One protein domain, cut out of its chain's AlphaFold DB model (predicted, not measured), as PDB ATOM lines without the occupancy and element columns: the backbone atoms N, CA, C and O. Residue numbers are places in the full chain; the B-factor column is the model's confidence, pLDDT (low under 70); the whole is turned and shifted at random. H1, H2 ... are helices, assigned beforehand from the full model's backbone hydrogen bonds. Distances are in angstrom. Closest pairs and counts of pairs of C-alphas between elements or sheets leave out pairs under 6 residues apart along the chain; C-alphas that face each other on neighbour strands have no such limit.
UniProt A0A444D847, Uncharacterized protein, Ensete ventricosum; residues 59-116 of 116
ATOM      1  N   PHE A  59      49.284   8.778 205.437       72.50
ATOM      2  CA  PHE A  59      49.673   7.369 205.525       72.50
ATOM      3  C   PHE A  59      48.875   6.621 206.610       72.50
ATOM      4  O   PHE A  59      48.458   5.483 206.421       72.50
ATOM      5  N   ARG A  60      48.534   7.316 207.702       70.12
ATOM      6  CA  ARG A  60      47.658   6.825 208.775       70.12
ATOM      7  C   ARG A  60      46.226   6.530 208.318       70.12
ATOM      8  O   ARG A  60      45.633   5.568 208.793       70.12
ATOM      9  N   SER A  61      45.654   7.353 207.439       72.06
ATOM     10  CA  SER A  61      44.324   7.126 206.857       72.06
ATOM     11  C   SER A  61      44.319   5.886 205.961       72.06
ATOM     12  O   SER A  61      43.432   5.041 206.079       72.06
ATOM     13  N   LEU A  62      45.369   5.720 205.148       73.44
ATOM     14  CA  LEU A  62      45.565   4.526 204.325       73.44
ATOM     15  C   LEU A  62      45.711   3.274 205.199       73.44
ATOM     16  O   LEU A  62      44.955   2.328 205.022       73.44
ATOM     17  N   GLN A  63      46.577   3.290 206.217       73.62
ATOM     18  CA  GLN A  63      46.717   2.172 207.161       73.62
ATOM     19  C   GLN A  63      45.396   1.808 207.855       73.62
ATOM     20  O   GLN A  63      45.049   0.631 207.964       73.62
ATOM     21  N   LYS A  64      44.620   2.805 208.295       73.88
ATOM     22  CA  LYS A  64      43.290   2.586 208.886       73.88
ATOM     23  C   LYS A  64      42.296   1.988 207.891       73.88
ATOM     24  O   LYS A  64      41.437   1.216 208.295       73.88
ATOM     25  N   SER A  65      42.377   2.343 206.611       70.81
ATOM     26  CA  SER A  65      41.523   1.764 205.571       70.81
ATOM     27  C   SER A  65      41.925   0.323 205.252       70.81
ATOM     28  O   SER A  65      41.054  -0.542 205.243       70.81
ATOM     29  N   LEU A  66      43.222   0.033 205.101       69.00
ATOM     30  CA  LEU A  66      43.713  -1.329 204.861       69.00
ATOM     31  C   LEU A  66      43.373  -2.271 206.025       69.00
ATOM     32  O   LEU A  66      42.855  -3.357 205.797       69.00
ATOM     33  N   THR A  67      43.577  -1.835 207.271       68.88
ATOM     34  CA  THR A  67      43.246  -2.645 208.461       68.88
ATOM     35  C   THR A  67      41.750  -2.912 208.631       68.88
ATOM     36  O   THR A  67      41.371  -3.904 209.251       68.88
ATOM     37  N   LYS A  68      40.875  -2.047 208.099       68.12
ATOM     38  CA  LYS A  68      39.426  -2.300 208.050       68.12
ATOM     39  C   LYS A  68      39.072  -3.336 206.987       68.12
ATOM     40  O   LYS A  68      38.223  -4.183 207.235       68.12
ATOM     41  N   ILE A  69      39.738  -3.277 205.837       65.31
ATOM     42  CA  ILE A  69      39.534  -4.210 204.725       65.31
ATOM     43  C   ILE A  69      40.006  -5.618 205.108       65.31
ATOM     44  O   ILE A  69      39.299  -6.580 204.859       65.31
ATOM     45  N   THR A  70      41.135  -5.760 205.805       61.97
ATOM     46  CA  THR A  70      41.615  -7.078 206.267       61.97
ATOM     47  C   THR A  70      40.725  -7.723 207.332       61.97
ATOM     48  O   THR A  70      40.811  -8.925 207.547       61.97
ATOM     49  N   LYS A  71      39.896  -6.933 208.027       64.50
ATOM     50  CA  LYS A  71      38.956  -7.420 209.049       64.50
ATOM     51  C   LYS A  71      37.584  -7.776 208.481       64.50
ATOM     52  O   LYS A  71      36.779  -8.345 209.212       64.50
ATOM     53  N   SER A  72      37.283  -7.410 207.232       68.25
ATOM     54  CA  SER A  72      35.994  -7.753 206.643       68.25
ATOM     55  C   SER A  72      35.995  -9.213 206.198       68.25
ATOM     56  O   SER A  72      36.907  -9.684 205.516       68.25
ATOM     57  N   ASP A  73      34.936  -9.925 206.575       65.06
ATOM     58  CA  ASP A  73      34.725 -11.324 206.203       65.06
ATOM     59  C   ASP A  73      34.729 -11.505 204.675       65.06
ATOM     60  O   ASP A  73      35.292 -12.454 204.145       65.06
ATOM     61  N   THR A  74      34.251 -10.503 203.932       69.19
ATOM     62  CA  THR A  74      34.315 -10.473 202.466       69.19
ATOM     63  C   THR A  74      35.741 -10.594 201.928       69.19
ATOM     64  O   THR A  74      35.972 -11.328 200.974       69.19
ATOM     65  N   PHE A  75      36.716  -9.901 202.522       66.31
ATOM     66  CA  PHE A  75      38.107  -9.974 202.070       66.31
ATOM     67  C   PHE A  75      38.722 -11.328 202.418       66.31
ATOM     68  O   PHE A  75      39.458 -11.906 201.621       66.31
ATOM     69  N   ARG A  76      38.353 -11.869 203.584       67.50
ATOM     70  CA  ARG A  76      38.722 -13.217 204.007       67.50
ATOM     71  C   ARG A  76      38.212 -14.259 203.007       67.50
ATOM     72  O   ARG A  76      38.999 -15.082 202.560       67.50
ATOM     73  N   THR A  77      36.958 -14.156 202.578       69.50
ATOM     74  CA  THR A  77      36.334 -15.045 201.584       69.50
ATOM     75  C   THR A  77      36.930 -14.884 200.184       69.50
ATOM     76  O   THR A  77      37.203 -15.881 199.523       69.50
ATOM     77  N   ILE A  78      37.204 -13.656 199.727       69.94
ATOM     78  CA  ILE A  78      37.802 -13.418 198.399       69.94
ATOM     79  C   ILE A  78      39.228 -13.981 198.320       69.94
ATOM     80  O   ILE A  78      39.579 -14.615 197.330       69.94
ATOM     81  N   PHE A  79      40.058 -13.760 199.345       66.19
ATOM     82  CA  PHE A  79      41.461 -14.192 199.320       66.19
ATOM     83  C   PHE A  79      41.660 -15.662 199.688       66.19
ATOM     84  O   PHE A  79      42.645 -16.257 199.260       66.19
ATOM     85  N   GLN A  80      40.770 -16.241 200.496       70.06
ATOM     86  CA  GLN A  80      40.915 -17.612 201.002       70.06
ATOM     87  C   GLN A  80      40.046 -18.616 200.230       70.06
ATOM     88  O   GLN A  80      40.157 -19.816 200.466       70.06
ATOM     89  N   GLY A  81      39.235 -18.136 199.281       75.31
ATOM     90  CA  GLY A  81      38.398 -18.957 198.413       75.31
ATOM     91  C   GLY A  81      37.137 -19.494 199.093       75.31
ATOM     92  O   GLY A  81      36.845 -19.205 200.256       75.31
ATOM     93  N   ALA A  82      36.369 -20.282 198.335       72.31
ATOM     94  CA  ALA A  82      35.216 -21.003 198.861       72.31
ATOM     95  C   ALA A  82      35.700 -22.111 199.807       72.31
ATOM     96  O   ALA A  82      36.440 -23.001 199.393       72.31
ATOM     97  N   ARG A  83      35.292 -22.039 201.075       79.19
ATOM     98  CA  ARG A  83      35.544 -23.081 202.076       79.19
ATOM     99  C   ARG A  83      34.299 -23.921 202.274       79.19
ATOM    100  O   ARG A  83      33.202 -23.365 202.325       79.19
ATOM    101  N   ASP A  84      34.486 -25.224 202.439       85.19
ATOM    102  CA  ASP A  84      33.397 -26.106 202.833       85.19
ATOM    103  C   ASP A  84      32.951 -25.757 204.272       85.19
ATOM    104  O   ASP A  84      33.799 -25.639 205.170       85.19
ATOM    105  N   PRO A  85      31.648 -25.522 204.520       84.19
ATOM    106  CA  PRO A  85      31.137 -25.294 205.868       84.19
ATOM    107  C   PRO A  85      31.413 -26.452 206.838       84.19
ATOM    108  O   PRO A  85      31.533 -26.198 208.038       84.19
ATOM    109  N   GLU A  86      31.525 -27.692 206.362       87.12
ATOM    110  CA  GLU A  86      31.835 -28.836 207.223       87.12
ATOM    111  C   GLU A  86      33.304 -28.825 207.662       87.12
ATOM    112  O   GLU A  86      33.591 -28.932 208.860       87.12
ATOM    113  N   ASP A  87      34.227 -28.550 206.739       86.25
ATOM    114  CA  ASP A  87      35.653 -28.402 207.051       86.25
ATOM    115  C   ASP A  87      35.895 -27.266 208.048       86.25
ATOM    116  O   ASP A  87      36.733 -27.371 208.941       86.25
ATOM    117  N   LEU A  88      35.144 -26.166 207.938       86.69
ATOM    118  CA  LEU A  88      35.247 -25.055 208.884       86.69
ATOM    119  C   LEU A  88      34.921 -25.476 210.320       86.69
ATOM    120  O   LEU A  88      35.612 -25.045 211.245       86.69
ATOM    121  N   LYS A  89      33.900 -26.319 210.513       89.12
ATOM    122  CA  LYS A  89      33.532 -26.837 211.839       89.12
ATOM    123  C   LYS A  89      34.620 -27.753 212.388       89.12
ATOM    124  O   LYS A  89      34.987 -27.625 213.553       89.12
ATOM    125  N   GLN A  90      35.161 -28.635 211.551       89.19
ATOM    126  CA  GLN A  90      36.224 -29.559 211.948       89.19
ATOM    127  C   GLN A  90      37.521 -28.823 212.295       89.19
ATOM    128  O   GLN A  90      38.112 -29.073 213.342       89.19
ATOM    129  N   VAL A  91      37.926 -27.853 211.470       89.81
ATOM    130  CA  VAL A  91      39.104 -27.017 211.730       89.81
ATOM    131  C   VAL A  91      38.923 -26.195 213.004       89.81
ATOM    132  O   VAL A  91      39.881 -26.016 213.754       89.81
ATOM    133  N   GLN A  92      37.712 -25.715 213.290       89.62
ATOM    134  CA  GLN A  92      37.448 -25.010 214.542       89.62
ATOM    135  C   GLN A  92      37.549 -25.940 215.758       89.62
ATOM    136  O   GLN A  92      38.225 -25.590 216.721       89.62
ATOM    137  N   ALA A  93      36.973 -27.142 215.692       91.31
ATOM    138  CA  ALA A  93      37.115 -28.136 216.757       91.31
ATOM    139  C   ALA A  93      38.589 -28.524 216.988       91.31
ATOM    140  O   ALA A  93      39.030 -28.660 218.129       91.31
ATOM    141  N   LEU A  94      39.369 -28.644 215.910       91.06
ATOM    142  CA  LEU A  94      40.806 -28.898 215.979       91.06
ATOM    143  C   LEU A  94      41.560 -27.740 216.649       91.06
ATOM    144  O   LEU A  94      42.423 -27.994 217.486       91.06
ATOM    145  N   ARG A  95      41.221 -26.480 216.337       90.00
ATOM    146  CA  ARG A  95      41.798 -25.312 217.033       90.00
ATOM    147  C   ARG A  95      41.555 -25.384 218.527       90.00
ATOM    148  O   ARG A  95      42.496 -25.211 219.294       90.00
ATOM    149  N   ASP A  96      40.316 -25.643 218.923       90.38
ATOM    150  CA  ASP A  96      39.928 -25.654 220.331       90.38
ATOM    151  C   ASP A  96      40.652 -26.784 221.083       90.38
ATOM    152  O   ASP A  96      41.174 -26.579 222.184       90.38
ATOM    153  N   LEU A  97      40.796 -27.954 220.449       91.81
ATOM    154  CA  LEU A  97      41.568 -29.073 220.987       91.81
ATOM    155  C   LEU A  97      43.061 -28.731 221.135       91.81
ATOM    156  O   LEU A  97      43.639 -28.924 222.209       91.81
ATOM    157  N   LEU A  98      43.698 -28.193 220.092       89.56
ATOM    158  CA  LEU A  98      45.123 -27.834 220.112       89.56
ATOM    159  C   LEU A  98      45.424 -26.677 221.078       89.56
ATOM    160  O   LEU A  98      46.491 -26.636 221.695       89.56
ATOM    161  N   ALA A  99      44.475 -25.756 221.247       88.19
ATOM    162  CA  ALA A  99      44.557 -24.693 222.238       88.19
ATOM    163  C   ALA A  99      44.484 -25.260 223.664       88.19
ATOM    164  O   ALA A  99      45.297 -24.889 224.509       88.19
ATOM    165  N   SER A 100      43.572 -26.206 223.927       88.94
ATOM    166  CA  SER A 100      43.442 -26.838 225.251       88.94
ATOM    167  C   SER A 100      44.668 -27.663 225.657       88.94
ATOM    168  O   SER A 100      45.022 -27.726 226.831       88.94
ATOM    169  N   THR A 101      45.350 -28.261 224.681       86.75
ATOM    170  CA  THR A 101      46.564 -29.064 224.891       86.75
ATOM    171  C   THR A 101      47.837 -28.216 224.961       86.75
ATOM    172  O   THR A 101      48.913 -28.751 225.221       86.75
ATOM    173  N   GLY A 102      47.739 -26.897 224.741       83.88
ATOM    174  CA  GLY A 102      48.882 -25.980 224.738       83.88
ATOM    175  C   GLY A 102      49.861 -26.215 223.583       83.88
ATOM    176  O   GLY A 102      50.991 -25.736 223.629       83.88
ATOM    177  N   GLN A 103      49.447 -26.964 222.558       82.75
ATOM    178  CA  GLN A 103      50.286 -27.320 221.416       82.75
ATOM    179  C   GLN A 103      50.136 -26.361 220.240       82.75
ATOM    180  O   GLN A 103      50.922 -26.466 219.305       82.75
ATOM    181  N   LEU A 104      49.166 -25.438 220.274       79.12
ATOM    182  CA  LEU A 104      48.929 -24.478 219.200       79.12
ATOM    183  C   LEU A 104      49.836 -23.245 219.353       79.12
ATOM    184  O   LEU A 104      49.610 -22.422 220.244       79.12
ATOM    185  N   PRO A 105      50.848 -23.056 218.490       77.81
ATOM    186  CA  PRO A 105      51.613 -21.821 218.472       77.81
ATOM    187  C   PRO A 105      50.736 -20.697 217.910       77.81
ATOM    188  O   PRO A 105      50.033 -20.907 216.924       77.81
ATOM    189  N   GLU A 106      50.861 -19.483 218.453       76.12
ATOM    190  CA  GLU A 106      50.089 -18.287 218.054       76.12
ATOM    191  C   GLU A 106      50.130 -17.984 216.541       76.12
ATOM    192  O   GLU A 106      49.272 -17.292 216.014       76.12
ATOM    193  N   LYS A 107      51.132 -18.507 215.826       77.19
ATOM    194  CA  LYS A 107      51.355 -18.270 214.392       77.19
ATOM    195  C   LYS A 107      50.820 -19.367 213.467       77.19
ATOM    196  O   LYS A 107      50.962 -19.237 212.257       77.19
ATOM    197  N   HIS A 108      50.305 -20.470 214.008       78.94
ATOM    198  CA  HIS A 108      49.904 -21.647 213.226       78.94
ATOM    199  C   HIS A 108      48.413 -21.976 213.386       78.94
ATOM    200  O   HIS A 108      48.009 -23.125 213.240       78.94
ATOM    201  N   ASP A 109      47.589 -20.973 213.672       80.25
ATOM    202  CA  ASP A 109      46.132 -21.091 213.765       80.25
ATOM    203  C   ASP A 109      45.423 -20.897 212.409       80.25
ATOM    204  O   ASP A 109      44.200 -21.047 212.303       80.25
ATOM    205  N   ASP A 110      46.176 -20.597 211.351       83.81
ATOM    206  CA  ASP A 110      45.664 -20.444 209.994       83.81
ATOM    207  C   ASP A 110      44.938 -21.701 209.499       83.81
ATOM    208  O   ASP A 110      45.393 -22.831 209.664       83.81
ATOM    209  N   TYR A 111      43.817 -21.496 208.799       84.81
ATOM    210  CA  TYR A 111      42.978 -22.580 208.266       84.81
ATOM    211  C   TYR A 111      43.770 -23.598 207.428       84.81
ATOM    212  O   TYR A 111      43.604 -24.794 207.611       84.81
ATOM    213  N   HIS A 112      44.659 -23.138 206.544       83.94
ATOM    214  CA  HIS A 112      45.441 -24.039 205.688       83.94
ATOM    215  C   HIS A 112      46.563 -24.761 206.433       83.94
ATOM    216  O   HIS A 112      46.965 -25.842 206.018       83.94
ATOM    217  N   THR A 113      47.072 -24.175 207.515       86.00
ATOM    218  CA  THR A 113      48.079 -24.822 208.359       86.00
ATOM    219  C   THR A 113      47.462 -25.984 209.125       86.00
ATOM    220  O   THR A 113      48.095 -27.019 209.263       86.00
ATOM    221  N   LEU A 114      46.207 -25.836 209.550       85.69
ATOM    222  CA  LEU A 114      45.448 -26.868 210.259       85.69
ATOM    223  C   LEU A 114      44.924 -27.994 209.356       85.69
ATOM    224  O   LEU A 114      44.490 -29.020 209.867       85.69
ATOM    225  N   LEU A 115      44.950 -27.804 208.035       83.38
ATOM    226  CA  LEU A 115      44.587 -28.823 207.043       83.38
ATOM    227  C   LEU A 115      45.788 -29.608 206.492       83.38
ATOM    228  O   LEU A 115      45.598 -30.484 205.650       83.38
ATOM    229  N   ARG A 116      47.011 -29.253 206.892       82.62
ATOM    230  CA  ARG A 116      48.238 -29.930 206.462       82.62
ATOM    231  C   ARG A 116      48.553 -31.099 207.385       82.62
ATOM    232  O   ARG A 116      48.968 -32.142 206.837       82.62
TER     233      ARG A 116
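AT A GLANCE: This is residues 59 to 116 of the 116 residues of an uncharacterized protein of Ensete ventricosum (UniProt A0A444D847). A loose, elongated all-helix model: the long helix H3 is joined by the last stretch of the chain, which folds back so that the short H4 packs on residues 91 to 95 of H3, while an arm of H1 and most of H2 sticks out with residues 59 to 69 and 71 to 78. H1 and H2 meet near their ends as a corner. The printed part has 58 residues, with four named helices in the order H1, H2, H3, H4 and no named strand. The whole is loose, with a radius of gyration of the C-alphas of 14.4 A, and spans 41 by 26 by 16 A.

HOW THE PARTS SIT: Start at H1, residues 59 to 69, which stands free. Next comes H2, residues 73 to 80, about perpendicular to H1 at 84 degrees. The two are close but not clearly touching; their closest C-alphas, of Ile 69 and Phe 75, are 6.5 A apart. H3, residues 85 to 100, is apart from H1 and H2. H4, residues 111 to 114, touches H3 with residues 91 to 95 of H3 alone; the closest C-alphas, of Val 91 and Leu 114, are 6.5 A apart. In H1, H2 and H3 every O i to N i+4 pair is within hydrogen-bond range; H4 is too short for such a pair, and its one O i to N i+3 pair is within range.

IN THESE COORDINATES: Find C-alpha 59 at (49.673, 7.369, 205.525); from there H1 runs 15.4 A to C-alpha 69. H2 covers 10.2 A. H3 begins at C-alpha 85, (31.137, -25.294, 205.868), and runs 23.0 A. H4, 5.3 A long, ends at C-alpha 114, (45.448, -26.868, 210.259).

THE WHOLE: The two C-alphas farthest apart, of Phe 59 and Thr 101, are 41.4 A apart. Without the stretches that stand free, the body of 39 residues spans 30 by 22 by 20 A. The printed part has no cut and no long link. Look at residues 66 to 79 for pLDDT under 70.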